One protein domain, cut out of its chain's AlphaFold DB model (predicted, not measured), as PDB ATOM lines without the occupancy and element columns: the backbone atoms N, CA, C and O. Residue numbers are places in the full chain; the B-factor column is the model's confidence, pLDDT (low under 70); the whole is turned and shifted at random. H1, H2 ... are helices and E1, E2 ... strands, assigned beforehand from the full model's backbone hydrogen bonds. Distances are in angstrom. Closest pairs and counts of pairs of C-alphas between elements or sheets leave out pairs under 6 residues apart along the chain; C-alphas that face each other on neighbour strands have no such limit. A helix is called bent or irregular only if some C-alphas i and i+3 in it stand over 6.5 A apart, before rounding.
ATOM      1  N   GLN A   4     429.547 265.575 410.022       88.38
ATOM      2  CA  GLN A   4     430.601 265.959 410.958       88.38
ATOM      3  C   GLN A   4     431.892 265.180 410.681       88.38
ATOM      4  O   GLN A   4     432.948 265.791 410.545       88.38
ATOM      5  N   MET A   5     431.789 263.861 410.501       88.81
ATOM      6  CA  MET A   5     432.925 263.017 410.123       88.81
ATOM      7  C   MET A   5     433.523 263.448 408.779       88.81
ATOM      8  O   MET A   5     434.739 263.554 408.663       88.81
ATOM      9  N   LEU A   6     432.685 263.743 407.775       90.69
ATOM     10  CA  LEU A   6     433.175 264.244 406.487       90.69
ATOM     11  C   LEU A   6     433.937 265.570 406.655       90.69
ATOM     12  O   LEU A   6     435.005 265.746 406.079       90.69
ATOM     13  N   SER A   7     433.407 266.494 407.459       90.94
ATOM     14  CA  SER A   7     434.043 267.785 407.752       90.94
ATOM     15  C   SER A   7     435.425 267.610 408.383       90.94
ATOM     16  O   SER A   7     436.372 268.296 408.008       90.94
ATOM     17  N   GLU A   8     435.556 266.681 409.330       92.19
ATOM     18  CA  GLU A   8     436.827 266.375 409.992       92.19
ATOM     19  C   GLU A   8     437.834 265.733 409.033       92.19
ATOM     20  O   GLU A   8     439.000 266.124 409.047       92.19
ATOM     21  N   LEU A   9     437.384 264.829 408.156       91.94
ATOM     22  CA  LEU A   9     438.227 264.192 407.139       91.94
ATOM     23  C   LEU A   9     438.737 265.179 406.083       91.94
ATOM     24  O   LEU A   9     439.881 265.079 405.658       91.94
ATOM     25  N   LEU A  10     437.911 266.139 405.664       92.75
ATOM     26  CA  LEU A  10     438.276 267.093 404.614       92.75
ATOM     27  C   LEU A  10     439.032 268.326 405.140       92.75
ATOM     28  O   LEU A  10     439.673 269.035 404.363       92.75
ATOM     29  N   ARG A  11     438.996 268.596 406.452       91.69
ATOM     30  CA  ARG A  11     439.662 269.762 407.060       91.69
ATOM     31  C   ARG A  11     441.181 269.812 406.804       91.69
ATOM     32  O   ARG A  11     441.656 270.898 406.473       91.69
ATOM     33  N   PRO A  12     441.950 268.706 406.894       93.44
ATOM     34  CA  PRO A  12     443.373 268.696 406.532       93.44
ATOM     35  C   PRO A  12     443.643 269.081 405.072       93.44
ATOM     36  O   PRO A  12     444.719 269.578 404.761       93.44
ATOM     37  N   HIS A  13     442.652 268.910 404.195       90.75
ATOM     38  CA  HIS A  13     442.722 269.262 402.777       90.75
ATOM     39  C   HIS A  13     442.246 270.702 402.501       90.75
ATOM     40  O   HIS A  13     441.987 271.069 401.357       90.75
ATOM     41  N   GLY A  14     442.107 271.532 403.543       88.75
ATOM     42  CA  GLY A  14     441.729 272.943 403.424       88.75
ATOM     43  C   GLY A  14     440.249 273.184 403.120       88.75
ATOM     44  O   GLY A  14     439.863 274.312 402.814       88.75
ATOM     45  N   VAL A  15     439.403 272.155 403.211       92.50
ATOM     46  CA  VAL A  15     437.970 272.284 402.937       92.50
ATOM     47  C   VAL A  15     437.240 272.840 404.147       92.50
ATOM     48  O   VAL A  15     437.320 272.305 405.255       92.50
ATOM     49  N   LEU A  16     436.441 273.876 403.909       91.06
ATOM     50  CA  LEU A  16     435.525 274.438 404.890       91.06
ATOM     51  C   LEU A  16     434.085 274.226 404.424       91.06
ATOM     52  O   LEU A  16     433.660 274.770 403.406       91.06
ATOM     53  N   LEU A  17     433.328 273.437 405.189       90.88
ATOM     54  CA  LEU A  17     431.906 273.225 404.939       90.88
ATOM     55  C   LEU A  17     431.083 274.362 405.543       90.88
ATOM     56  O   LEU A  17     431.101 274.598 406.751       90.88
ATOM     57  N   THR A  18     430.303 275.032 404.703       89.75
ATOM     58  CA  THR A  18     429.376 276.091 405.105       89.75
ATOM     59  C   THR A  18     427.944 275.578 405.051       89.75
ATOM     60  O   THR A  18     427.496 275.038 404.041       89.75
ATOM     61  N   SER A  19     427.201 275.723 406.150       87.06
ATOM     62  CA  SER A  19     425.802 275.291 406.185       87.06
ATOM     63  C   SER A  19     424.917 276.252 405.394       87.06
ATOM     64  O   SER A  19     424.946 277.462 405.630       87.06
ATOM     65  N   LYS A  20     424.048 275.714 404.545       81.56
ATOM     66  CA  LYS A  20     422.940 276.426 403.914       81.56
ATOM     67  C   LYS A  20     421.614 275.790 404.323       81.56
ATOM     68  O   LYS A  20     421.489 274.577 404.470       81.56
ATOM     69  N   ARG A  21     420.595 276.624 404.538       72.12
ATOM     70  CA  ARG A  21     419.224 276.133 404.730       72.12
ATOM     71  C   ARG A  21     418.623 275.848 403.358       72.12
ATOM     72  O   ARG A  21     418.445 276.771 402.567       72.12
ATOM     73  N   GLY A  22     418.338 274.581 403.086       60.28
ATOM     74  CA  GLY A  22     417.560 274.149 401.933       60.28
ATOM     75  C   GLY A  22     416.091 273.911 402.304       60.28
ATOM     76  O   GLY A  22     415.760 273.786 403.483       60.28
ATOM     77  N   PRO A  23     415.198 273.806 401.307       50.94
ATOM     78  CA  PRO A  23     413.778 273.513 401.528       50.94
ATOM     79  C   PRO A  23     413.517 272.110 402.108       50.94
ATOM     80  O   PRO A  23     412.452 271.882 402.666       50.94
ATOM     81  N   MET A  24     414.483 271.189 401.995       56.56
ATOM     82  CA  MET A  24     414.386 269.795 402.462       56.56
ATOM     83  C   MET A  24     415.247 269.504 403.706       56.56
ATOM     84  O   MET A  24     415.240 268.384 404.203       56.56
ATOM     85  N   GLY A  25     415.978 270.496 404.234       66.00
ATOM     86  CA  GLY A  25     416.868 270.299 405.379       66.00
ATOM     87  C   GLY A  25     418.122 271.172 405.352       66.00
ATOM     88  O   GLY A  25     418.244 272.113 404.564       66.00
ATOM     89  N   LYS A  26     419.066 270.869 406.250       79.06
ATOM     90  CA  LYS A  26     420.393 271.497 406.257       79.06
ATOM     91  C   LYS A  26     421.249 270.853 405.171       79.06
ATOM     92  O   LYS A  26     421.547 269.666 405.244       79.06
ATOM     93  N   THR A  27     421.668 271.651 404.202       87.31
ATOM     94  CA  THR A  27     422.688 271.265 403.229       87.31
ATOM     95  C   THR A  27     424.000 271.935 403.602       87.31
ATOM     96  O   THR A  27     424.018 272.959 404.286       87.31
ATOM     97  N   TYR A  28     425.114 271.356 403.182       92.12
ATOM     98  CA  TYR A  28     426.433 271.924 403.424       92.12
ATOM     99  C   TYR A  28     427.160 272.022 402.099       92.12
ATOM    100  O   TYR A  28     427.067 271.118 401.274       92.12
ATOM    101  N   GLU A  29     427.835 273.138 401.873       94.38
ATOM    102  CA  GLU A  29     428.585 273.389 400.649       94.38
ATOM    103  C   GLU A  29     430.047 273.642 400.979       94.38
ATOM    104  O   GLU A  29     430.366 274.291 401.979       94.38
ATOM    105  N   GLY A  30     430.919 273.133 400.122       94.75
ATOM    106  CA  GLY A  30     432.354 273.325 400.202       94.75
ATOM    107  C   GLY A  30     432.972 273.365 398.814       94.75
ATOM    108  O   GLY A  30     432.296 273.213 397.792       94.75
ATOM    109  N   GLU A  31     434.279 273.567 398.794       95.94
ATOM    110  CA  GLU A  31     435.092 273.514 397.590       95.94
ATOM    111  C   GLU A  31     436.253 272.556 397.838       95.94
ATOM    112  O   GLU A  31     436.900 272.625 398.883       95.94
ATOM    113  N   TYR A  32     436.485 271.646 396.898       95.69
ATOM    114  CA  TYR A  32     437.597 270.706 396.919       95.69
ATOM    115  C   TYR A  32     438.332 270.803 395.585       95.69
ATOM    116  O   TYR A  32     437.721 270.660 394.528       95.69
ATOM    117  N   HIS A  33     439.624 271.140 395.621       94.00
ATOM    118  CA  HIS A  33     440.438 271.381 394.422       94.00
ATOM    119  C   HIS A  33     439.754 272.259 393.352       94.00
ATOM    120  O   HIS A  33     439.814 271.939 392.162       94.00
ATOM    121  N   GLN A  34     439.138 273.374 393.771       93.25
ATOM    122  CA  GLN A  34     438.397 274.334 392.929       93.25
ATOM    123  C   GLN A  34     437.062 273.830 392.359       93.25
ATOM    124  O   GLN A  34     436.394 274.553 391.622       93.25
ATOM    125  N   ILE A  35     436.633 272.621 392.718       95.38
ATOM    126  CA  ILE A  35     435.315 272.101 392.363       95.38
ATOM    127  C   ILE A  35     434.378 272.269 393.551       95.38
ATOM    128  O   ILE A  35     434.631 271.805 394.664       95.38
ATOM    129  N   ARG A  36     433.260 272.947 393.300       96.19
ATOM    130  CA  ARG A  36     432.205 273.108 394.296       96.19
ATOM    131  C   ARG A  36     431.490 271.782 394.491       96.19
ATOM    132  O   ARG A  36     431.136 271.111 393.519       96.19
ATOM    133  N   PHE A  37     431.173 271.473 395.738       96.44
ATOM    134  CA  PHE A  37     430.329 270.343 396.073       96.44
ATOM    135  C   PHE A  37     429.318 270.703 397.160       96.44
ATOM    136  O   PHE A  37     429.469 271.668 397.913       96.44
ATOM    137  N   ARG A  38     428.253 269.911 397.225       94.75
ATOM    138  CA  ARG A  38     427.218 269.971 398.252       94.75
ATOM    139  C   ARG A  38     427.057 268.598 398.871       94.75
ATOM    140  O   ARG A  38     426.981 267.613 398.147       94.75
ATOM    141  N   CYS A  39     426.914 268.540 400.185       93.19
ATOM    142  CA  CYS A  39     426.543 267.329 400.894       93.19
ATOM    143  C   CYS A  39     425.258 267.512 401.713       93.19
ATOM    144  O   CYS A  39     424.946 268.601 402.207       93.19
ATOM    145  N   GLU A  40     424.499 266.429 401.824       91.00
ATOM    146  CA  GLU A  40     423.210 266.351 402.504       91.00
ATOM    147  C   GLU A  40     423.077 264.984 403.179       91.00
ATOM    148  O   GLU A  40     423.348 263.947 402.570       91.00
ATOM    149  N   GLU A  41     422.655 264.981 404.440       88.75
ATOM    150  CA  GLU A  41     422.315 263.752 405.155       88.75
ATOM    151  C   GLU A  41     420.936 263.272 404.708       88.75
ATOM    152  O   GLU A  41     419.966 264.030 404.726       88.75
ATOM    153  N   VAL A  42     420.845 262.006 404.311       85.62
ATOM    154  CA  VAL A  42     419.593 261.395 403.866       85.62
ATOM    155  C   VAL A  42     419.039 260.544 404.996       85.62
ATOM    156  O   VAL A  42     419.743 259.706 405.563       85.62
ATOM    157  N   PHE A  43     417.761 260.740 405.296       81.62
ATOM    158  CA  PHE A  43     417.044 260.016 406.336       81.62
ATOM    159  C   PHE A  43     415.797 259.356 405.739       81.62
ATOM    160  O   PHE A  43     415.038 259.998 405.016       81.62
ATOM    161  N   SER A  44     415.546 258.085 406.063       77.25
ATOM    162  CA  SER A  44     414.321 257.384 405.620       77.25
ATOM    163  C   SER A  44     413.090 257.815 406.414       77.25
ATOM    164  O   SER A  44     411.966 257.813 405.917       77.25
ATOM    165  N   ARG A  45     413.315 258.147 407.685       75.56
ATOM    166  CA  ARG A  45     412.362 258.642 408.682       75.56
ATOM    167  C   ARG A  45     413.087 259.711 409.502       75.56
ATOM    168  O   ARG A  45     414.313 259.662 409.528       75.56
ATOM    169  N   PRO A  46     412.395 260.594 410.242       72.38
ATOM    170  CA  PRO A  46     413.013 261.728 410.948       72.38
ATOM    171  C   PRO A  46     414.230 261.413 411.842       72.38
ATOM    172  O   PRO A  46     414.986 262.319 412.171       72.38
ATOM    173  N   HIS A  47     414.434 260.148 412.224       74.56
ATOM    174  CA  HIS A  47     415.531 259.706 413.090       74.56
ATOM    175  C   HIS A  47     416.318 258.501 412.552       74.56
ATOM    176  O   HIS A  47     417.152 257.959 413.267       74.56
ATOM    177  N   VAL A  48     416.055 258.051 411.319       82.69
ATOM    178  CA  VAL A  48     416.754 256.896 410.732       82.69
ATOM    179  C   VAL A  48     417.654 257.395 409.618       82.69
ATOM    180  O   VAL A  48     417.209 257.573 408.479       82.69
ATOM    181  N   PHE A  49     418.908 257.654 409.986       83.44
ATOM    182  CA  PHE A  49     419.963 258.019 409.054       83.44
ATOM    183  C   PHE A  49     420.166 256.880 408.047       83.44
ATOM    184  O   PHE A  49     420.138 255.710 408.406       83.44
ATOM    185  N   GLN A  50     420.267 257.215 406.762       84.25
ATOM    186  CA  GLN A  50     420.534 256.241 405.700       84.25
ATOM    187  C   GLN A  50     421.935 256.386 405.129       84.25
ATOM    188  O   GLN A  50     422.474 255.423 404.588       84.25
ATOM    189  N   GLY A  51     422.500 257.588 405.191       88.62
ATOM    190  CA  GLY A  51     423.773 257.880 404.565       88.62
ATOM    191  C   GLY A  51     423.891 259.322 404.107       88.62
ATOM    192  O   GLY A  51     423.098 260.197 404.459       88.62
ATOM    193  N   LEU A  52     424.907 259.555 403.292       89.81
ATOM    194  CA  LEU A  52     425.300 260.870 402.836       89.81
ATOM    195  C   LEU A  52     425.170 260.967 401.319       89.81
ATOM    196  O   LEU A  52     425.760 260.180 400.581       89.81
ATOM    197  N   LYS A  53     424.428 261.966 400.853       91.56
ATOM    198  CA  LYS A  53     424.395 262.367 399.450       91.56
ATOM    199  C   LYS A  53     425.426 263.465 399.230       91.56
ATOM    200  O   LYS A  53     425.423 264.461 399.948       91.56
ATOM    201  N   ILE A  54     426.270 263.304 398.222       94.19
ATOM    202  CA  ILE A  54     427.305 264.257 397.830       94.19
ATOM    203  C   ILE A  54     427.113 264.584 396.354       94.19
ATOM    204  O   ILE A  54     426.962 263.687 395.533       94.19
ATOM    205  N   GLN A  55     427.096 265.863 396.013       95.69
ATOM    206  CA  GLN A  55     426.944 266.351 394.653       95.69
ATOM    207  C   GLN A  55     428.103 267.278 394.312       95.69
ATOM    208  O   GLN A  55     428.237 268.334 394.923       95.69
ATOM    209  N   PHE A  56     428.895 266.904 393.317       97.44
ATOM    210  CA  PHE A  56     429.902 267.752 392.691       97.44
ATOM    211  C   PHE A  56     429.276 268.475 391.507       97.44
ATOM    212  O   PHE A  56     428.466 267.894 390.779       97.44
ATOM    213  N   PHE A  57     429.632 269.741 391.322       95.38
ATOM    214  CA  PHE A  57     429.056 270.581 390.279       95.38
ATOM    215  C   PHE A  57     430.080 270.909 389.205       95.38
ATOM    216  O   PHE A  57     431.223 271.236 389.518       95.38
ATOM    217  N   TYR A  58     429.626 270.947 387.954       94.44
ATOM    218  CA  TYR A  58     430.355 271.678 386.923       94.44
ATOM    219  C   TYR A  58     430.423 273.172 387.289       94.44
ATOM    220  O   TYR A  58     429.500 273.746 387.887       94.44
ATOM    221  N   SER A  59     431.501 273.827 386.880       90.69
ATOM    222  CA  SER A  59     431.667 275.277 386.848       90.69
ATOM    223  C   SER A  59     430.523 275.926 386.067       90.69
ATOM    224  O   SER A  59     429.926 276.904 386.531       90.69
ATOM    225  N   ARG A  60     430.158 275.330 384.922       88.69
ATOM    226  CA  ARG A  60     428.971 275.679 384.132       88.69
ATOM    227  C   ARG A  60     428.142 274.427 383.830       88.69
ATOM    228  O   ARG A  60     428.681 273.477 383.276       88.69
ATOM    229  N   PRO A  61     426.836 274.416 384.152       87.44
ATOM    230  CA  PRO A  61     425.943 273.328 383.769       87.44
ATOM    231  C   PRO A  61     426.025 273.032 382.274       87.44
ATOM    232  O   PRO A  61     425.953 273.952 381.455       87.44
ATOM    233  N   ILE A  62     426.148 271.757 381.934       91.00
ATOM    234  CA  ILE A  62     426.166 271.298 380.549       91.00
ATOM    235  C   ILE A  62     424.722 271.111 380.069       91.00
ATOM    236  O   ILE A  62     423.802 270.947 380.864       91.00
ATOM    237  N   GLN A  63     424.512 271.159 378.761       89.00
ATOM    238  CA  GLN A  63     423.218 271.005 378.107       89.00
ATOM    239  C   GLN A  63     423.325 269.902 377.047       89.00
ATOM    240  O   GLN A  63     423.208 270.142 375.836       89.00
ATOM    241  N   LEU A  64     423.621 268.687 377.511       87.12
ATOM    242  CA  LEU A  64     423.662 267.474 376.690       87.12
ATOM    243  C   LEU A  64     422.382 266.641 376.836       87.12
ATOM    244  O   LEU A  64     422.158 265.715 376.051       87.12
ATOM    245  N   GLY A  65     421.545 266.962 377.826       85.69
ATOM    246  CA  GLY A  65     420.463 266.102 378.281       85.69
ATOM    247  C   GLY A  65     420.999 264.797 378.869       85.69
ATOM    248  O   GLY A  65     420.351 263.768 378.703       85.69
ATOM    249  N   LEU A  66     422.200 264.818 379.462       88.38
ATOM    250  CA  LEU A  66     422.898 263.645 379.973       88.38
ATOM    251  C   LEU A  66     422.290 263.194 381.301       88.38
ATOM    252  O   LEU A  66     422.117 263.980 382.238       88.38
ATOM    253  N   PHE A  67     422.030 261.897 381.393       89.25
ATOM    254  CA  PHE A  67     421.704 261.210 382.628       89.25
ATOM    255  C   PHE A  67     422.301 259.807 382.578       89.25
ATOM    256  O   PHE A  67     421.891 258.975 381.776       89.25
ATOM    257  N   CYS A  68     423.273 259.533 383.429       89.88
ATOM    258  CA  CYS A  68     423.968 258.260 383.540       89.88
ATOM    259  C   CYS A  68     423.971 257.823 384.998       89.88
ATOM    260  O   CYS A  68     424.157 258.659 385.871       89.88
ATOM    261  N   GLY A  69     423.808 256.539 385.300       89.19
ATOM    262  CA  GLY A  69     423.974 256.090 386.677       89.19
ATOM    263  C   GLY A  69     423.855 254.595 386.927       89.19
ATOM    264  O   GLY A  69     423.479 253.813 386.051       89.19
ATOM    265  N   VAL A  70     424.188 254.227 388.161       87.75
ATOM    266  CA  VAL A  70     424.221 252.866 388.715       87.75
ATOM    267  C   VAL A  70     423.266 252.808 389.913       87.75
ATOM    268  O   VAL A  70     423.121 253.799 390.625       87.75
ATOM    269  N   ASN A  71     422.611 251.662 390.147       77.56
ATOM    270  CA  ASN A  71     421.687 251.446 391.279       77.56
ATOM    271  C   ASN A  71     420.556 252.489 391.396       77.56
ATOM    272  O   ASN A  71     420.220 252.968 392.472       77.56
ATOM    273  N   LEU A  72     419.915 252.808 390.269       70.88
ATOM    274  CA  LEU A  72     418.906 253.873 390.141       70.88
ATOM    275  C   LEU A  72     417.521 253.591 390.803       70.88
ATOM    276  O   LEU A  72     416.531 254.232 390.441       70.88
ATOM    277  N   PHE A  73     417.393 252.652 391.751       58.09
ATOM    278  CA  PHE A  73     416.101 252.288 392.371       58.09
ATOM    279  C   PHE A  73     415.799 253.052 393.684       58.09
ATOM    280  O   PHE A  73     416.619 253.004 394.594       58.09
ATOM    281  N   PRO A  74     414.590 253.633 393.869       48.00
ATOM    282  CA  PRO A  74     413.687 254.209 392.892       48.00
ATOM    283  C   PRO A  74     413.802 255.739 392.956       48.00
ATOM    284  O   PRO A  74     413.093 256.402 393.718       48.00
ATOM    285  N   LEU A  75     414.572 256.329 392.043       44.34
ATOM    286  CA  LEU A  75     414.118 257.589 391.462       44.34
ATOM    287  C   LEU A  75     412.841 257.245 390.678       44.34
ATOM    288  O   LEU A  75     412.871 257.054 389.463       44.34
ATOM    289  N   ARG A  76     411.704 257.076 391.381       40.00
ATOM    290  CA  ARG A  76     410.386 257.160 390.742       40.00
ATOM    291  C   ARG A  76     410.442 258.472 389.967       40.00
ATOM    292  O   ARG A  76     410.733 259.488 390.595       40.00
ATOM    293  N   PRO A  77     410.234 258.470 388.645       40.12
ATOM    294  CA  PRO A  77     410.351 259.682 387.860       40.12
ATOM    295  C   PRO A  77     409.210 260.617 388.268       40.12
ATOM    296  O   PRO A  77     408.110 260.565 387.720       40.12
ATOM    297  N   SER A  78     409.454 261.450 389.277       40.38
ATOM    298  CA  SER A  78     408.623 262.589 389.615       40.38
ATOM    299  C   SER A  78     408.813 263.607 388.500       40.38
ATOM    300  O   SER A  78     409.796 264.337 388.498       40.38
ATOM    301  N   GLY A  79     407.903 263.582 387.524       47.50
ATOM    302  CA  GLY A  79     407.565 264.676 386.603       47.50
ATOM    303  C   GLY A  79     408.634 265.146 385.610       47.50
ATOM    304  O   GLY A  79     408.377 265.145 384.411       47.50
ATOM    305  N   GLU A  80     409.819 265.529 386.079       47.56
ATOM    306  CA  GLU A  80     410.790 266.337 385.328       47.56
ATOM    307  C   GLU A  80     411.711 265.522 384.408       47.56
ATOM    308  O   GLU A  80     412.153 266.029 383.383       47.56
ATOM    309  N   TYR A  81     411.953 264.240 384.706       49.16
ATOM    310  CA  TYR A  81     412.903 263.411 383.942       49.16
ATOM    311  C   TYR A  81     412.254 262.505 382.886       49.16
ATOM    312  O   TYR A  81     412.952 261.902 382.077       49.16
ATOM    313  N   LYS A  82     410.917 262.424 382.834       50.53
ATOM    314  CA  LYS A  82     410.186 261.585 381.862       50.53
ATOM    315  C   LYS A  82     410.522 261.886 380.386       50.53
ATOM    316  O   LYS A  82     410.646 260.924 379.633       50.53
ATOM    317  N   PRO A  83     410.712 263.153 379.961       52.84
ATOM    318  CA  PRO A  83     411.114 263.471 378.587       52.84
ATOM    319  C   PRO A  83     412.620 263.281 378.318       52.84
ATOM    320  O   PRO A  83     413.020 263.150 377.163       52.84
ATOM    321  N   LEU A  84     413.462 263.255 379.365       52.47
ATOM    322  CA  LEU A  84     414.925 263.119 379.257       52.47
ATOM    323  C   LEU A  84     415.370 261.692 378.889       52.47
ATOM    324  O   LEU A  84     416.445 261.510 378.328       52.47
ATOM    325  N   PHE A  85     414.519 260.682 379.088       57.62
ATOM    326  CA  PHE A  85     414.770 259.297 378.661       57.62
ATOM    327  C   PHE A  85     414.574 259.067 377.149       57.62
ATOM    328  O   PHE A  85     414.148 257.989 376.738       57.62
ATOM    329  N   SER A  86     414.844 260.063 376.303       58.28
ATOM    330  CA  SER A  86     414.500 259.999 374.877       58.28
ATOM    331  C   SER A  86     415.374 259.019 374.082       58.28
ATOM    332  O   SER A  86     414.861 258.379 373.165       58.28
ATOM    333  N   LYS A  87     416.652 258.827 374.451       72.00
ATOM    334  CA  LYS A  87     417.543 257.833 373.823       72.00
ATOM    335  C   LYS A  87     418.525 257.224 374.818       72.00
ATOM    336  O   LYS A  87     419.313 257.930 375.440       72.00
ATOM    337  N   LYS A  88     418.479 255.899 374.957       81.94
ATOM    338  CA  LYS A  88     419.467 255.132 375.723       81.94
ATOM    339  C   LYS A  88     420.758 255.037 374.911       81.94
ATOM    340  O   LYS A  88     420.707 254.624 373.756       81.94
ATOM    341  N   ILE A  89     421.894 255.354 375.522       85.50
ATOM    342  CA  ILE A  89     423.220 255.213 374.906       85.50
ATOM    343  C   ILE A  89     423.992 254.077 375.580       85.50
ATOM    344  O   ILE A  89     423.790 253.786 376.763       85.50
ATOM    345  N   GLN A  90     424.855 253.405 374.823       81.19
ATOM    346  CA  GLN A  90     425.823 252.461 375.380       81.19
ATOM    347  C   GLN A  90     427.047 253.256 375.836       81.19
ATOM    348  O   GLN A  90     427.593 254.014 375.044       81.19
ATOM    349  N   SER A  91     427.426 253.119 377.106       73.00
ATOM    350  CA  SER A  91     428.511 253.877 377.745       73.00
ATOM    351  C   SER A  91     429.826 253.105 377.863       73.00
ATOM    352  O   SER A  91     430.756 253.613 378.469       73.00
ATOM    353  N   GLY A  92     429.878 251.841 377.422       72.56
ATOM    354  CA  GLY A  92     431.038 250.959 377.624       72.56
ATOM    355  C   GLY A  92     431.267 250.497 379.074       72.56
ATOM    356  O   GLY A  92     432.049 249.581 379.306       72.56
ATOM    357  N   ILE A  93     430.544 251.054 380.054       77.94
ATOM    358  CA  ILE A  93     430.774 250.811 381.484       77.94
ATOM    359  C   ILE A  93     429.641 249.953 382.061       77.94
ATOM    360  O   ILE A  93     428.528 250.425 382.287       77.94
ATOM    361  N   ALA A  94     429.939 248.670 382.298       66.62
ATOM    362  CA  ALA A  94     428.963 247.600 382.536       66.62
ATOM    363  C   ALA A  94     427.865 247.863 383.599       66.62
ATOM    364  O   ALA A  94     426.715 247.506 383.330       66.62
ATOM    365  N   PRO A  95     428.131 248.474 384.776       81.00
ATOM    366  CA  PRO A  95     427.061 248.735 385.744       81.00
ATOM    367  C   PRO A  95     426.209 249.975 385.412       81.00
ATOM    368  O   PRO A  95     425.140 250.158 386.000       81.00
ATOM    369  N   MET A  96     426.653 250.837 384.491       87.25
ATOM    370  CA  MET A  96     426.077 252.161 384.265       87.25
ATOM    371  C   MET A  96     425.056 252.165 383.127       87.25
ATOM    372  O   MET A  96     425.320 251.727 382.009       87.25
ATOM    373  N   LYS A  97     423.873 252.717 383.394       87.44
ATOM    374  CA  LYS A  97     422.852 252.987 382.373       87.44
ATOM    375  C   LYS A  97     422.890 254.462 382.010       87.44
ATOM    376  O   LYS A  97     422.912 255.285 382.917       87.44
ATOM    377  N   CYS A  98     422.848 254.778 380.718       88.44
ATOM    378  CA  CYS A  98     422.980 256.144 380.222       88.44
ATOM    379  C   CYS A  98     421.893 256.541 379.227       88.44
ATOM    380  O   CYS A  98     421.454 255.741 378.398       88.44
ATOM    381  N   TRP A  99     421.524 257.815 379.288       88.81
ATOM    382  CA  TRP A  99     420.602 258.507 378.400       88.81
ATOM    383  C   TRP A  99     421.174 259.883 378.060       88.81
ATOM    384  O   TRP A  99     421.794 260.520 378.912       88.81
ATOM    385  N   ALA A 100     420.988 260.329 376.820       88.25
ATOM    386  CA  ALA A 100     421.435 261.645 376.375       88.25
ATOM    387  C   ALA A 100     420.557 262.181 375.238       88.25
ATOM    388  O   ALA A 100     420.145 261.420 374.361       88.25
ATOM    389  N   GLN A 101     420.324 263.498 375.208       86.44
ATOM    390  CA  GLN A 101     419.692 264.162 374.062       86.44
ATOM    391  C   GLN A 101     420.704 264.369 372.921       86.44
ATOM    392  O   GLN A 101     420.381 264.132 371.756       86.44
ATOM    393  N   LYS A 102     421.941 264.769 373.249       87.81
ATOM    394  CA  LYS A 102     423.071 264.907 372.310       87.81
ATOM    395  C   LYS A 102     423.938 263.641 372.316       87.81
ATOM    396  O   LYS A 102     425.031 263.626 372.875       87.81
ATOM    397  N   GLU A 103     423.423 262.574 371.706       88.69
ATOM    398  CA  GLU A 103     423.996 261.217 371.754       88.69
ATOM    399  C   GLU A 103     425.476 261.130 371.349       88.69
ATOM    400  O   GLU A 103     426.270 260.592 372.114       88.69
ATOM    401  N   GLU A 104     425.863 261.654 370.183       88.50
ATOM    402  CA  GLU A 104     427.241 261.526 369.672       88.50
ATOM    403  C   GLU A 104     428.268 262.183 370.596       88.50
ATOM    404  O   GLU A 104     429.341 261.636 370.847       88.50
ATOM    405  N   MET A 105     427.915 263.345 371.143       88.81
ATOM    406  CA  MET A 105     428.774 264.088 372.054       88.81
ATOM    407  C   MET A 105     428.880 263.397 373.411       88.81
ATOM    408  O   MET A 105     429.977 263.250 373.937       88.81
ATOM    409  N   ALA A 106     427.753 262.927 373.954       89.81
ATOM    410  CA  ALA A 106     427.742 262.165 375.197       89.81
ATOM    411  C   ALA A 106     428.563 260.874 375.077       89.81
ATOM    412  O   ALA A 106     429.344 260.575 375.973       89.81
ATOM    413  N   LYS A 107     428.434 260.143 373.960       90.38
ATOM    414  CA  LYS A 107     429.259 258.959 373.682       90.38
ATOM    415  C   LYS A 107     430.736 259.313 373.626       90.38
ATOM    416  O   LYS A 107     431.498 258.729 374.373       90.38
ATOM    417  N   ARG A 108     431.124 260.333 372.854       90.69
ATOM    418  CA  ARG A 108     432.530 260.758 372.767       90.69
ATOM    419  C   ARG A 108     433.142 261.071 374.137       90.69
ATOM    420  O   ARG A 108     434.288 260.718 374.361       90.69
ATOM    421  N   ILE A 109     432.393 261.705 375.041       91.94
ATOM    422  CA  ILE A 109     432.868 261.984 376.407       91.94
ATOM    423  C   ILE A 109     433.013 260.689 377.214       91.94
ATOM    424  O   ILE A 109     434.015 260.501 377.890       91.94
ATOM    425  N   LEU A 110     432.020 259.798 377.157       92.12
ATOM    426  CA  LEU A 110     432.034 258.532 377.899       92.12
ATOM    427  C   LEU A 110     433.026 257.504 377.328       92.12
ATOM    428  O   LEU A 110     433.438 256.593 378.043       92.12
ATOM    429  N   ASP A 111     433.402 257.649 376.061       92.19
ATOM    430  CA  ASP A 111     434.394 256.826 375.373       92.19
ATOM    431  C   ASP A 111     435.834 257.314 375.623       92.19
ATOM    432  O   ASP A 111     436.785 256.614 375.278       92.19
ATOM    433  N   GLU A 112     436.013 258.490 376.239       94.00
ATOM    434  CA  GLU A 112     437.340 259.018 376.554       94.00
ATOM    435  C   GLU A 112     438.023 258.157 377.638       94.00
ATOM    436  O   GLU A 112     437.452 257.968 378.720       94.00
ATOM    437  N   PRO A 113     439.261 257.674 377.416       93.56
ATOM    438  CA  PRO A 113     439.940 256.792 378.364       93.56
ATOM    439  C   PRO A 113     440.094 257.374 379.772       93.56
ATOM    440  O   PRO A 113     439.953 256.643 380.750       93.56
ATOM    441  N   SER A 114     440.353 258.681 379.901       94.19
ATOM    442  CA  SER A 114     440.516 259.306 381.220       94.19
ATOM    443  C   SER A 114     439.209 259.294 382.022       94.19
ATOM    444  O   SER A 114     439.205 258.954 383.206       94.19
ATOM    445  N   ILE A 115     438.079 259.529 381.346       95.19
ATOM    446  CA  ILE A 115     436.734 259.446 381.923       95.19
ATOM    447  C   ILE A 115     436.405 258.014 382.334       95.19
ATOM    448  O   ILE A 115     435.906 257.788 383.438       95.19
ATOM    449  N   GLN A 116     436.699 257.036 381.474       93.69
ATOM    450  CA  GLN A 116     436.458 255.627 381.781       93.69
ATOM    451  C   GLN A 116     437.258 255.158 382.995       93.69
ATOM    452  O   GLN A 116     436.690 254.499 383.866       93.69
ATOM    453  N   ASN A 117     438.531 255.543 383.086       93.56
ATOM    454  CA  ASN A 117     439.388 255.213 384.222       93.56
ATOM    455  C   ASN A 117     438.864 255.843 385.518       93.56
ATOM    456  O   ASN A 117     438.694 255.138 386.509       93.56
ATOM    457  N   CYS A 118     438.505 257.133 385.500       94.75
ATOM    458  CA  CYS A 118     437.923 257.799 386.669       94.75
ATOM    459  C   CYS A 118     436.638 257.104 387.136       94.75
ATOM    460  O   CYS A 118     436.452 256.841 388.323       94.75
ATOM    461  N   LEU A 119     435.737 256.784 386.204       94.81
ATOM    462  CA  LEU A 119     434.485 256.099 386.523       94.81
ATOM    463  C   LEU A 119     434.724 254.686 387.059       94.81
ATOM    464  O   LEU A 119     434.027 254.268 387.983       94.81
ATOM    465  N   TYR A 120     435.706 253.966 386.515       92.81
ATOM    466  CA  TYR A 120     436.102 252.653 387.010       92.81
ATOM    467  C   TYR A 120     436.571 252.721 388.468       92.81
ATOM    468  O   TYR A 120     436.041 251.982 389.298       92.81
ATOM    469  N   GLU A 121     437.476 253.645 388.801       93.56
ATOM    470  CA  GLU A 121     437.978 253.813 390.170       93.56
ATOM    471  C   GLU A 121     436.874 254.243 391.142       93.56
ATOM    472  O   GLU A 121     436.730 253.666 392.220       93.56
ATOM    473  N   ILE A 122     436.002 255.175 390.738       94.31
ATOM    474  CA  ILE A 122     434.826 255.558 391.535       94.31
ATOM    475  C   ILE A 122     433.941 254.334 391.807       94.31
ATOM    476  O   ILE A 122     433.481 254.127 392.929       94.31
ATOM    477  N   PHE A 123     433.682 253.502 390.799       91.38
ATOM    478  CA  PHE A 123     432.828 252.322 390.948       91.38
ATOM    479  C   PHE A 123     433.482 251.218 391.773       91.38
ATOM    480  O   PHE A 123     432.775 250.505 392.491       91.38
ATOM    481  N   ASN A 124     434.807 251.102 391.714       89.88
ATOM    482  CA  ASN A 124     435.588 250.228 392.574       89.88
ATOM    483  C   ASN A 124     435.485 250.672 394.044       89.88
ATOM    484  O   ASN A 124     435.067 249.884 394.890       89.88
ATOM    485  N   LEU A 125     435.721 251.958 394.331       90.81
ATOM    486  CA  LEU A 125     435.594 252.545 395.674       90.81
ATOM    487  C   LEU A 125     434.178 252.430 396.252       90.81
ATOM    488  O   LEU A 125     434.002 252.254 397.457       90.81
ATOM    489  N   LEU A 126     433.156 252.513 395.400       88.81
ATOM    490  CA  LEU A 126     431.757 252.340 395.800       88.81
ATOM    491  C   LEU A 126     431.331 250.868 395.920       88.81
ATOM    492  O   LEU A 126     430.196 250.604 396.336       88.81
ATOM    493  N   GLY A 127     432.215 249.924 395.584       85.56
ATOM    494  CA  GLY A 127     431.984 248.485 395.686       85.56
ATOM    495  C   GLY A 127     431.026 247.926 394.632       85.56
ATOM    496  O   GLY A 127     430.436 246.870 394.847       85.56
ATOM    497  N   PHE A 128     430.832 248.598 393.490       81.94
ATOM    498  CA  PHE A 128     429.889 248.151 392.452       81.94
ATOM    499  C   PHE A 128     430.360 246.929 391.662       81.94
ATOM    500  O   PHE A 128     429.536 246.238 391.061       81.94
ATOM    501  N   TYR A 129     431.662 246.649 391.675       76.50
ATOM    502  CA  TYR A 129     432.233 245.439 391.083       76.50
ATOM    503  C   TYR A 129     432.345 244.279 392.083       76.50
ATOM    504  O   TYR A 129     432.524 243.129 391.673       76.50
ATOM    505  N   GLU A 130     432.194 244.540 393.385       70.38
ATOM    506  CA  GLU A 130     432.213 243.490 394.397       70.38
ATOM    507  C   GLU A 130     430.904 242.688 394.359       70.38
ATOM    508  O   GLU A 130     429.809 243.202 394.593       70.38
ATOM    509  N   LYS A 131     430.997 241.377 394.117       55.88
ATOM    510  CA  LYS A 131     429.870 240.447 394.282       55.88
ATOM    511  C   LYS A 131     429.552 240.251 395.774       55.88
ATOM    512  O   LYS A 131     429.863 239.203 396.338       55.88
ATOM    513  N   LYS A 132     428.907 241.212 396.439       50.66
ATOM    514  CA  LYS A 132     428.387 241.012 397.804       50.66
ATOM    515  C   LYS A 132     426.911 240.584 397.805       50.66
ATOM    516  O   LYS A 132     425.999 241.384 397.670       50.66
ATOM    517  N   GLN A 133     426.768 239.257 397.892       44.59
ATOM    518  CA  GLN A 133     425.830 238.416 398.659       44.59
ATOM    519  C   GLN A 133     424.342 238.799 398.851       44.59
ATOM    520  O   GLN A 133     423.987 239.858 399.354       44.59
ATOM    521  N   SER A 134     423.513 237.761 398.641       44.38
ATOM    522  CA  SER A 134     422.124 237.558 399.095       44.38
ATOM    523  C   SER A 134     421.038 238.452 398.468       44.38
ATOM    524  O   SER A 134     420.857 239.621 398.798       44.38
ATOM    525  N   ILE A 135     420.214 237.811 397.627       50.12
ATOM    526  CA  ILE A 135     418.974 238.330 397.016       50.12
ATOM    527  C   ILE A 135     418.006 238.915 398.063       50.12
ATOM    528  O   ILE A 135     417.245 239.829 397.760       50.12
ATOM    529  N   PHE A 136     418.055 238.434 399.309       42.97
ATOM    530  CA  PHE A 136     417.171 238.891 400.385       42.97
ATOM    531  C   PHE A 136     417.613 240.210 401.036       42.97
ATOM    532  O   PHE A 136     416.776 240.923 401.584       42.97
ATOM    533  N   THR A 137     418.893 240.583 400.941       44.50
ATOM    534  CA  THR A 137     419.423 241.809 401.570       44.50
ATOM    535  C   THR A 137     419.252 243.045 400.679       44.50
ATOM    536  O   THR A 137     419.193 244.164 401.180       44.50
ATOM    537  N   GLN A 138     419.101 242.851 399.363       47.56
ATOM    538  CA  GLN A 138     418.941 243.928 398.376       47.56
ATOM    539  C   GLN A 138     417.555 244.592 398.377       47.56
ATOM    540  O   GLN A 138     417.397 245.677 397.824       47.56
ATOM    541  N   ILE A 139     416.542 243.961 398.976       46.31
ATOM    542  CA  ILE A 139     415.147 244.418 398.860       46.31
ATOM    543  C   ILE A 139     414.817 245.535 399.871       46.31
ATOM    544  O   ILE A 139     413.885 246.304 399.638       46.31
ATOM    545  N   PHE A 140     415.587 245.685 400.959       39.34
ATOM    546  CA  PHE A 140     415.218 246.582 402.069       39.34
ATOM    547  C   PHE A 140     416.277 247.604 402.512       39.34
ATOM    548  O   PHE A 140     415.921 248.525 403.248       39.34
ATOM    549  N   TYR A 141     417.529 247.526 402.043       43.69
ATOM    550  CA  TYR A 141     418.576 248.492 402.402       43.69
ATOM    551  C   TYR A 141     419.297 249.011 401.153       43.69
ATOM    552  O   TYR A 141     419.903 248.259 400.398       43.69
ATOM    553  N   SER A 142     419.148 250.313 400.920       54.25
ATOM    554  CA  SER A 142     419.623 251.059 399.754       54.25
ATOM    555  C   SER A 142     421.142 251.007 399.623       54.25
ATOM    556  O   SER A 142     421.844 251.549 400.475       54.25
ATOM    557  N   SER A 143     421.618 250.401 398.538       74.31
ATOM    558  CA  SER A 143     423.021 250.394 398.137       74.31
ATOM    559  C   SER A 143     423.530 251.801 397.810       74.31
ATOM    560  O   SER A 143     422.751 252.724 397.551       74.31
ATOM    561  N   ASN A 144     424.857 251.960 397.775       85.38
ATOM    562  CA  ASN A 144     425.481 253.137 397.174       85.38
ATOM    563  C   ASN A 144     424.903 253.367 395.763       85.38
ATOM    564  O   ASN A 144     424.609 252.408 395.036       85.38
ATOM    565  N   TYR A 145     424.764 254.626 395.356       88.62
ATOM    566  CA  TYR A 145     424.409 254.969 393.979       88.62
ATOM    567  C   TYR A 145     425.324 256.054 393.433       88.62
ATOM    568  O   TYR A 145     425.887 256.857 394.178       88.62
ATOM    569  N   PHE A 146     425.431 256.081 392.110       92.50
ATOM    570  CA  PHE A 146     426.161 257.097 391.368       92.50
ATOM    571  C   PHE A 146     425.291 257.599 390.220       92.50
ATOM    572  O   PHE A 146     424.678 256.793 389.514       92.50
ATOM    573  N   VAL A 147     425.251 258.915 390.027       92.94
ATOM    574  CA  VAL A 147     424.569 259.576 388.915       92.94
ATOM    575  C   VAL A 147     425.471 260.658 388.332       92.94
ATOM    576  O   VAL A 147     425.863 261.575 389.037       92.94
ATOM    577  N   LEU A 148     425.732 260.607 387.033       93.81
ATOM    578  CA  LEU A 148     426.341 261.683 386.259       93.81
ATOM    579  C   LEU A 148     425.260 262.338 385.397       93.81
ATOM    580  O   LEU A 148     424.545 261.655 384.667       93.81
ATOM    581  N   HIS A 149     425.109 263.653 385.484       91.88
ATOM    582  CA  HIS A 149     424.077 264.378 384.749       91.88
ATOM    583  C   HIS A 149     424.511 265.805 384.410       91.88
ATOM    584  O   HIS A 149     425.590 266.243 384.791       91.88
ATOM    585  N   ASP A 150     423.642 266.563 383.743       90.94
ATOM    586  CA  ASP A 150     423.947 267.901 383.215       90.94
ATOM    587  C   ASP A 150     424.407 268.958 384.252       90.94
ATOM    588  O   ASP A 150     424.957 270.000 383.897       90.94
ATOM    589  N   ARG A 151     424.219 268.718 385.556       91.12
ATOM    590  CA  ARG A 151     424.699 269.629 386.617       91.12
ATOM    591  C   ARG A 151     425.997 269.165 387.278       91.12
ATOM    592  O   ARG A 151     426.568 269.951 388.028       91.12
ATOM    593  N   GLY A 152     426.431 267.930 387.037       94.31
ATOM    594  CA  GLY A 152     427.624 267.336 387.631       94.31
ATOM    595  C   GLY A 152     427.416 265.873 388.013       94.31
ATOM    596  O   GLY A 152     426.634 265.158 387.384       94.31
ATOM    597  N   ALA A 153     428.105 265.436 389.062       96.38
ATOM    598  CA  ALA A 153     428.062 264.066 389.559       96.38
ATOM    599  C   ALA A 153     427.442 264.019 390.958       96.38
ATOM    600  O   ALA A 153     427.704 264.876 391.798       96.38
ATOM    601  N   VAL A 154     426.623 263.009 391.221       94.88
ATOM    602  CA  VAL A 154     425.973 262.755 392.504       94.88
ATOM    603  C   VAL A 154     426.335 261.354 392.952       94.88
ATOM    604  O   VAL A 154     426.140 260.386 392.221       94.88
ATOM    605  N   VAL A 155     426.803 261.246 394.184       94.12
ATOM    606  CA  VAL A 155     427.101 259.987 394.849       94.12
ATOM    607  C   VAL A 155     426.280 259.903 396.119       94.12
ATOM    608  O   VAL A 155     426.106 260.891 396.831       94.12
ATOM    609  N   PHE A 156     425.779 258.715 396.412       91.31
ATOM    610  CA  PHE A 156     425.227 258.401 397.715       91.31
ATOM    611  C   PHE A 156     426.033 257.301 398.366       91.31
ATOM    612  O   PHE A 156     426.250 256.241 397.778       91.31
ATOM    613  N   ILE A 157     426.448 257.593 399.589       89.75
ATOM    614  CA  ILE A 157     427.243 256.733 400.441       89.75
ATOM    615  C   ILE A 157     426.341 256.266 401.572       89.75
ATOM    616  O   ILE A 157     425.919 257.073 402.403       89.75
ATOM    617  N   GLN A 158     426.070 254.969 401.624       86.94
ATOM    618  CA  GLN A 158     425.266 254.380 402.683       86.94
ATOM    619  C   GLN A 158     425.950 254.525 404.056       86.94
ATOM    620  O   GLN A 158     427.179 254.517 404.187       86.94
ATOM    621  N   GLU A 159     425.153 254.639 405.115       83.50
ATOM    622  CA  GLU A 159     425.643 254.476 406.480       83.50
ATOM    623  C   GLU A 159     426.377 253.131 406.647       83.50
ATOM    624  O   GLU A 159     425.964 252.106 406.112       83.50
ATOM    625  N   GLY A 160     427.495 253.140 407.377       77.50
ATOM    626  CA  GLY A 160     428.320 251.947 407.586       77.50
ATOM    627  C   GLY A 160     429.207 251.546 406.403       77.50
ATOM    628  O   GLY A 160     429.998 250.617 406.551       77.50
ATOM    629  N   ALA A 161     429.142 252.239 405.259       80.62
ATOM    630  CA  ALA A 161     430.084 252.011 404.168       80.62
ATOM    631  C   ALA A 161     431.518 252.356 404.612       80.62
ATOM    632  O   ALA A 161     431.788 253.472 405.065       80.62
ATOM    633  N   SER A 162     432.427 251.392 404.469       77.88
ATOM    634  CA  SER A 162     433.867 251.595 404.627       77.88
ATOM    635  C   SER A 162     434.446 251.924 403.258       77.88
ATOM    636  O   SER A 162     434.594 251.026 402.433       77.88
ATOM    637  N   LEU A 163     434.733 253.198 403.009       84.56
ATOM    638  CA  LEU A 163     435.332 253.661 401.761       84.56
ATOM    639  C   LEU A 163     436.467 254.644 402.032       84.56
ATOM    640  O   LEU A 163     436.456 255.355 403.040       84.56
ATOM    641  N   ASP A 164     437.407 254.716 401.097       90.44
ATOM    642  CA  ASP A 164     438.373 255.802 401.054       90.44
ATOM    643  C   ASP A 164     437.709 257.050 400.456       90.44
ATOM    644  O   ASP A 164     437.511 257.182 399.247       90.44
ATOM    645  N   VAL A 165     437.293 257.949 401.347       91.38
ATOM    646  CA  VAL A 165     436.545 259.163 401.001       91.38
ATOM    647  C   VAL A 165     437.419 260.166 400.260       91.38
ATOM    648  O   VAL A 165     436.912 260.863 399.386       91.38
ATOM    649  N   ILE A 166     438.709 260.244 400.592       94.25
ATOM    650  CA  ILE A 166     439.618 261.213 399.975       94.25
ATOM    651  C   ILE A 166     439.872 260.808 398.527       94.25
ATOM    652  O   ILE A 166     439.603 261.603 397.630       94.25
ATOM    653  N   SER A 167     440.219 259.540 398.290       95.81
ATOM    654  CA  SER A 167     440.372 259.013 396.929       95.81
ATOM    655  C   SER A 167     439.083 259.159 396.109       95.81
ATOM    656  O   SER A 167     439.121 259.522 394.934       95.81
ATOM    657  N   LEU A 168     437.908 258.966 396.726       95.25
ATOM    658  CA  LEU A 168     436.628 259.212 396.052       95.25
ATOM    659  C   LEU A 168     436.462 260.688 395.648       95.25
ATOM    660  O   LEU A 168     435.992 260.969 394.545       95.25
ATOM    661  N   PHE A 169     436.820 261.631 396.523       96.31
ATOM    662  CA  PHE A 169     436.769 263.068 396.234       96.31
ATOM    663  C   PHE A 169     437.757 263.466 395.131       96.31
ATOM    664  O   PHE A 169     437.397 264.265 394.261       96.31
ATOM    665  N   ASP A 170     438.958 262.891 395.135       96.81
ATOM    666  CA  ASP A 170     439.981 263.115 394.112       96.81
ATOM    667  C   ASP A 170     439.478 262.668 392.735       96.81
ATOM    668  O   ASP A 170     439.410 263.488 391.816       96.81
ATOM    669  N   HIS A 171     438.991 261.429 392.610       97.75
ATOM    670  CA  HIS A 171     438.475 260.916 391.336       97.75
ATOM    671  C   HIS A 171     437.190 261.610 390.872       97.75
ATOM    672  O   HIS A 171     436.997 261.808 389.673       97.75
ATOM    673  N   LEU A 172     436.301 262.025 391.784       97.31
ATOM    674  CA  LEU A 172     435.133 262.835 391.413       97.31
ATOM    675  C   LEU A 172     435.552 264.206 390.876       97.31
ATOM    676  O   LEU A 172     434.964 264.697 389.916       97.31
ATOM    677  N   THR A 173     436.571 264.821 391.471       96.69
ATOM    678  CA  THR A 173     437.102 266.110 391.012       96.69
ATOM    679  C   THR A 173     437.773 265.969 389.650       96.69
ATOM    680  O   THR A 173     437.525 266.792 388.767       96.69
ATOM    681  N   GLU A 174     438.586 264.931 389.467       97.38
ATOM    682  CA  GLU A 174     439.228 264.600 388.194       97.38
ATOM    683  C   GLU A 174     438.182 264.370 387.099       97.38
ATOM    684  O   GLU A 174     438.235 265.028 386.063       97.38
ATOM    685  N   LEU A 175     437.146 263.572 387.384       97.25
ATOM    686  CA  LEU A 175     436.029 263.333 386.472       97.25
ATOM    687  C   LEU A 175     435.363 264.639 386.017       97.25
ATOM    688  O   LEU A 175     435.138 264.837 384.824       97.25
ATOM    689  N   ILE A 176     435.036 265.540 386.951       97.12
ATOM    690  CA  ILE A 176     434.410 266.826 386.611       97.12
ATOM    691  C   ILE A 176     435.345 267.671 385.740       97.12
ATOM    692  O   ILE A 176     434.909 268.185 384.710       97.12
ATOM    693  N   LYS A 177     436.625 267.788 386.111       95.75
ATOM    694  CA  LYS A 177     437.612 268.584 385.367       95.75
ATOM    695  C   LYS A 177     437.851 268.051 383.962       95.75
ATOM    696  O   LYS A 177     437.921 268.843 383.022       95.75
ATOM    697  N   ASP A 178     437.944 266.738 383.806       95.88
ATOM    698  CA  ASP A 178     438.159 266.107 382.510       95.88
ATOM    699  C   ASP A 178     436.959 266.302 381.585       95.88
ATOM    700  O   ASP A 178     437.139 266.677 380.426       95.88
ATOM    701  N   ILE A 179     435.731 266.159 382.096       95.44
ATOM    702  CA  ILE A 179     434.522 266.444 381.309       95.44
ATOM    703  C   ILE A 179     434.512 267.907 380.857       95.44
ATOM    704  O   ILE A 179     434.274 268.184 379.680       95.44
ATOM    705  N   GLU A 180     434.792 268.854 381.758       92.75
ATOM    706  CA  GLU A 180     434.843 270.275 381.400       92.75
ATOM    707  C   GLU A 180     435.915 270.548 380.343       92.75
ATOM    708  O   GLU A 180     435.642 271.220 379.348       92.75
ATOM    709  N   LYS A 181     437.107 269.965 380.503       93.31
ATOM    710  CA  LYS A 181     438.219 270.093 379.557       93.31
ATOM    711  C   LYS A 181     437.862 269.564 378.169       93.31
ATOM    712  O   LYS A 181     438.164 270.230 377.179       93.31
ATOM    713  N   LEU A 182     437.202 268.410 378.086       92.44
ATOM    714  CA  LEU A 182     436.736 267.825 376.823       92.44
ATOM    715  C   LEU A 182     435.656 268.676 376.153       92.44
ATOM    716  O   LEU A 182     435.554 268.685 374.929       92.44
ATOM    717  N   LEU A 183     434.855 269.398 376.938       90.38
ATOM    718  CA  LEU A 183     433.777 270.246 376.437       90.38
ATOM    719  C   LEU A 183     434.236 271.650 376.018       90.38
ATOM    720  O   LEU A 183     433.539 272.288 375.226       90.38
ATOM    721  N   LEU A 184     435.401 272.131 376.477       87.25
ATOM    722  CA  LEU A 184     435.952 273.449 376.114       87.25
ATOM    723  C   LEU A 184     435.964 273.731 374.595       87.25
ATOM    724  O   LEU A 184     435.521 274.816 374.207       87.25
ATOM    725  N   PRO A 185     436.397 272.806 373.709       87.06
ATOM    726  CA  PRO A 185     436.459 273.071 372.269       87.06
ATOM    727  C   PRO A 185     435.090 273.262 371.600       87.06
ATOM    728  O   PRO A 185     435.016 273.810 370.503       87.06
ATOM    729  N   TYR A 186     434.000 272.820 372.235       82.56
ATOM    730  CA  TYR A 186     432.647 272.870 371.669       82.56
ATOM    731  C   TYR A 186     431.910 274.196 371.938       82.56
ATOM    732  O   TYR A 186     430.787 274.404 371.456       82.56
ATOM    733  N   GLY A 187     432.550 275.110 372.675       80.50
ATOM    734  CA  GLY A 187     432.070 276.466 372.937       80.50
ATOM    735  C   GLY A 187     430.765 276.525 373.737       80.50
ATOM    736  O   GLY A 187     430.336 275.556 374.349       80.50
TER     737      GLY A 187
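AT A GLANCE: This is residues 4 to 187 of the 227 residues of an uncharacterized protein of bacterium (UniProt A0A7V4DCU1). One twisted wall of eight strands has the long helix H4 packed along one face over E4, H1 on the same face near the E2 end, and H3 side by side with H4. H2 sits beyond the start of H3, near the edge strand E6, and residues 75 to 80 and 130 to 140 stick out as loops. The printed part has 184 residues, with four named helices and eight named strands in the chain order H1 E1 E2 E3 E4 E5 E6 H2 H3 E7 E8 H4. The antiparallel sheet runs E1 E2 E3 E4 E8 E7 E5 E6, and the class is mixed, helices and strands. The whole is compact, with a radius of gyration of the C-alphas of 16.4 A and spans of 44 by 42 by 33 A.

HOW THE PARTS SIT: Begin with E1, residues 18 to 22, E2, 25 to 32, E3, 35 to 45, and E4, 48 to 57: they form a meander, each strand the antiparallel neighbour of the one before. Look across the hairpin of E1 and E2 for N 20 and O 27, 2.8 A apart, across E2 and E3 for N 30 and O 37, 3.0 A, and across E3 and E4 for N 40 and O 53, 2.9 A. Beside E4 comes E8, residues 152 to 158, with N 54 and O 155 at 2.8 A, and E8 forms a hairpin with E7, residues 145 to 149, with N 154 and O 147 at 2.7 A. Next are E5, residues 67 to 70, where N 68 and O 148 of E7 are 2.8 A apart, and the edge strand E6, residues 97 to 99, where N 99 and O 67 of E5 are 2.8 A apart. H4, residues 165 to 187, is on the sheet at a height of 8.0 A; it lies over E4 and runs along the strands, at 26 degrees to E4 on the local plane. H1, residues 4 to 13, is on the same face at a height of 9.5 A, only just over E2 and E3, with 3 of its C-alphas falling on each; H1, H4 and the sheet make two layers, helices on one face of a sheet. H3, residues 113 to 125, touches H4 at a shallow tilt of 24 degrees, opposite ways, and the closest C-alphas, those of Cys 118 and His 171, are 5.6 A apart. H2, residues 103 to 110, is close to H4 but not clearly touching, with the C-alphas of Ile 109 and Ile 179 closest at 6.8 A; H2 and H3 only graze the sheet. E6, H2, H3 and E7 form a split strand-helix-strand unit, two strands running the same way with E5 between them, and its crossover is left-handed. In H2 and H3 every O i to N i+4 pair is within hydrogen-bond range, against 4 of 6 in H1 and 16 of 19 in H4.

IN THESE COORDINATES: Find C-alpha 35 at (435.315, 272.101, 392.363); from there E3, the longest strand, runs 31.2 A to C-alpha 45, and E4 returns over 27.5 A. E2 measures 22.4 A, E8 20.0 A, E7 13.2 A, E1 12.4 A, E5 10.6 A and E6 7.2 A. H4 starts at C-alpha 165, (436.545, 259.163, 401.001), and runs 33.3 A to C-alpha 187 at (432.070, 276.466, 372.937). H3 is 18.3 A long, H1 15.0 A and H2 10.5 A. H1 and H4 are irregular, but only just: C-alphas 9 and 12 are 6.9 A apart, and C-alphas 182 and 185 are 7.0 A apart.

THE WHOLE: Look for the two C-alphas farthest apart at Phe 136 and Gly 187, 48.9 A from each other. The printed part has no cut. The long links are E5 to E6, 26 residues, and H3 to E7, 19 residues. The mean pLDDT of the printed part is 82.4; look for values under 70 at residues 22 to 25, 73 to 86, 94 and 131 to 142.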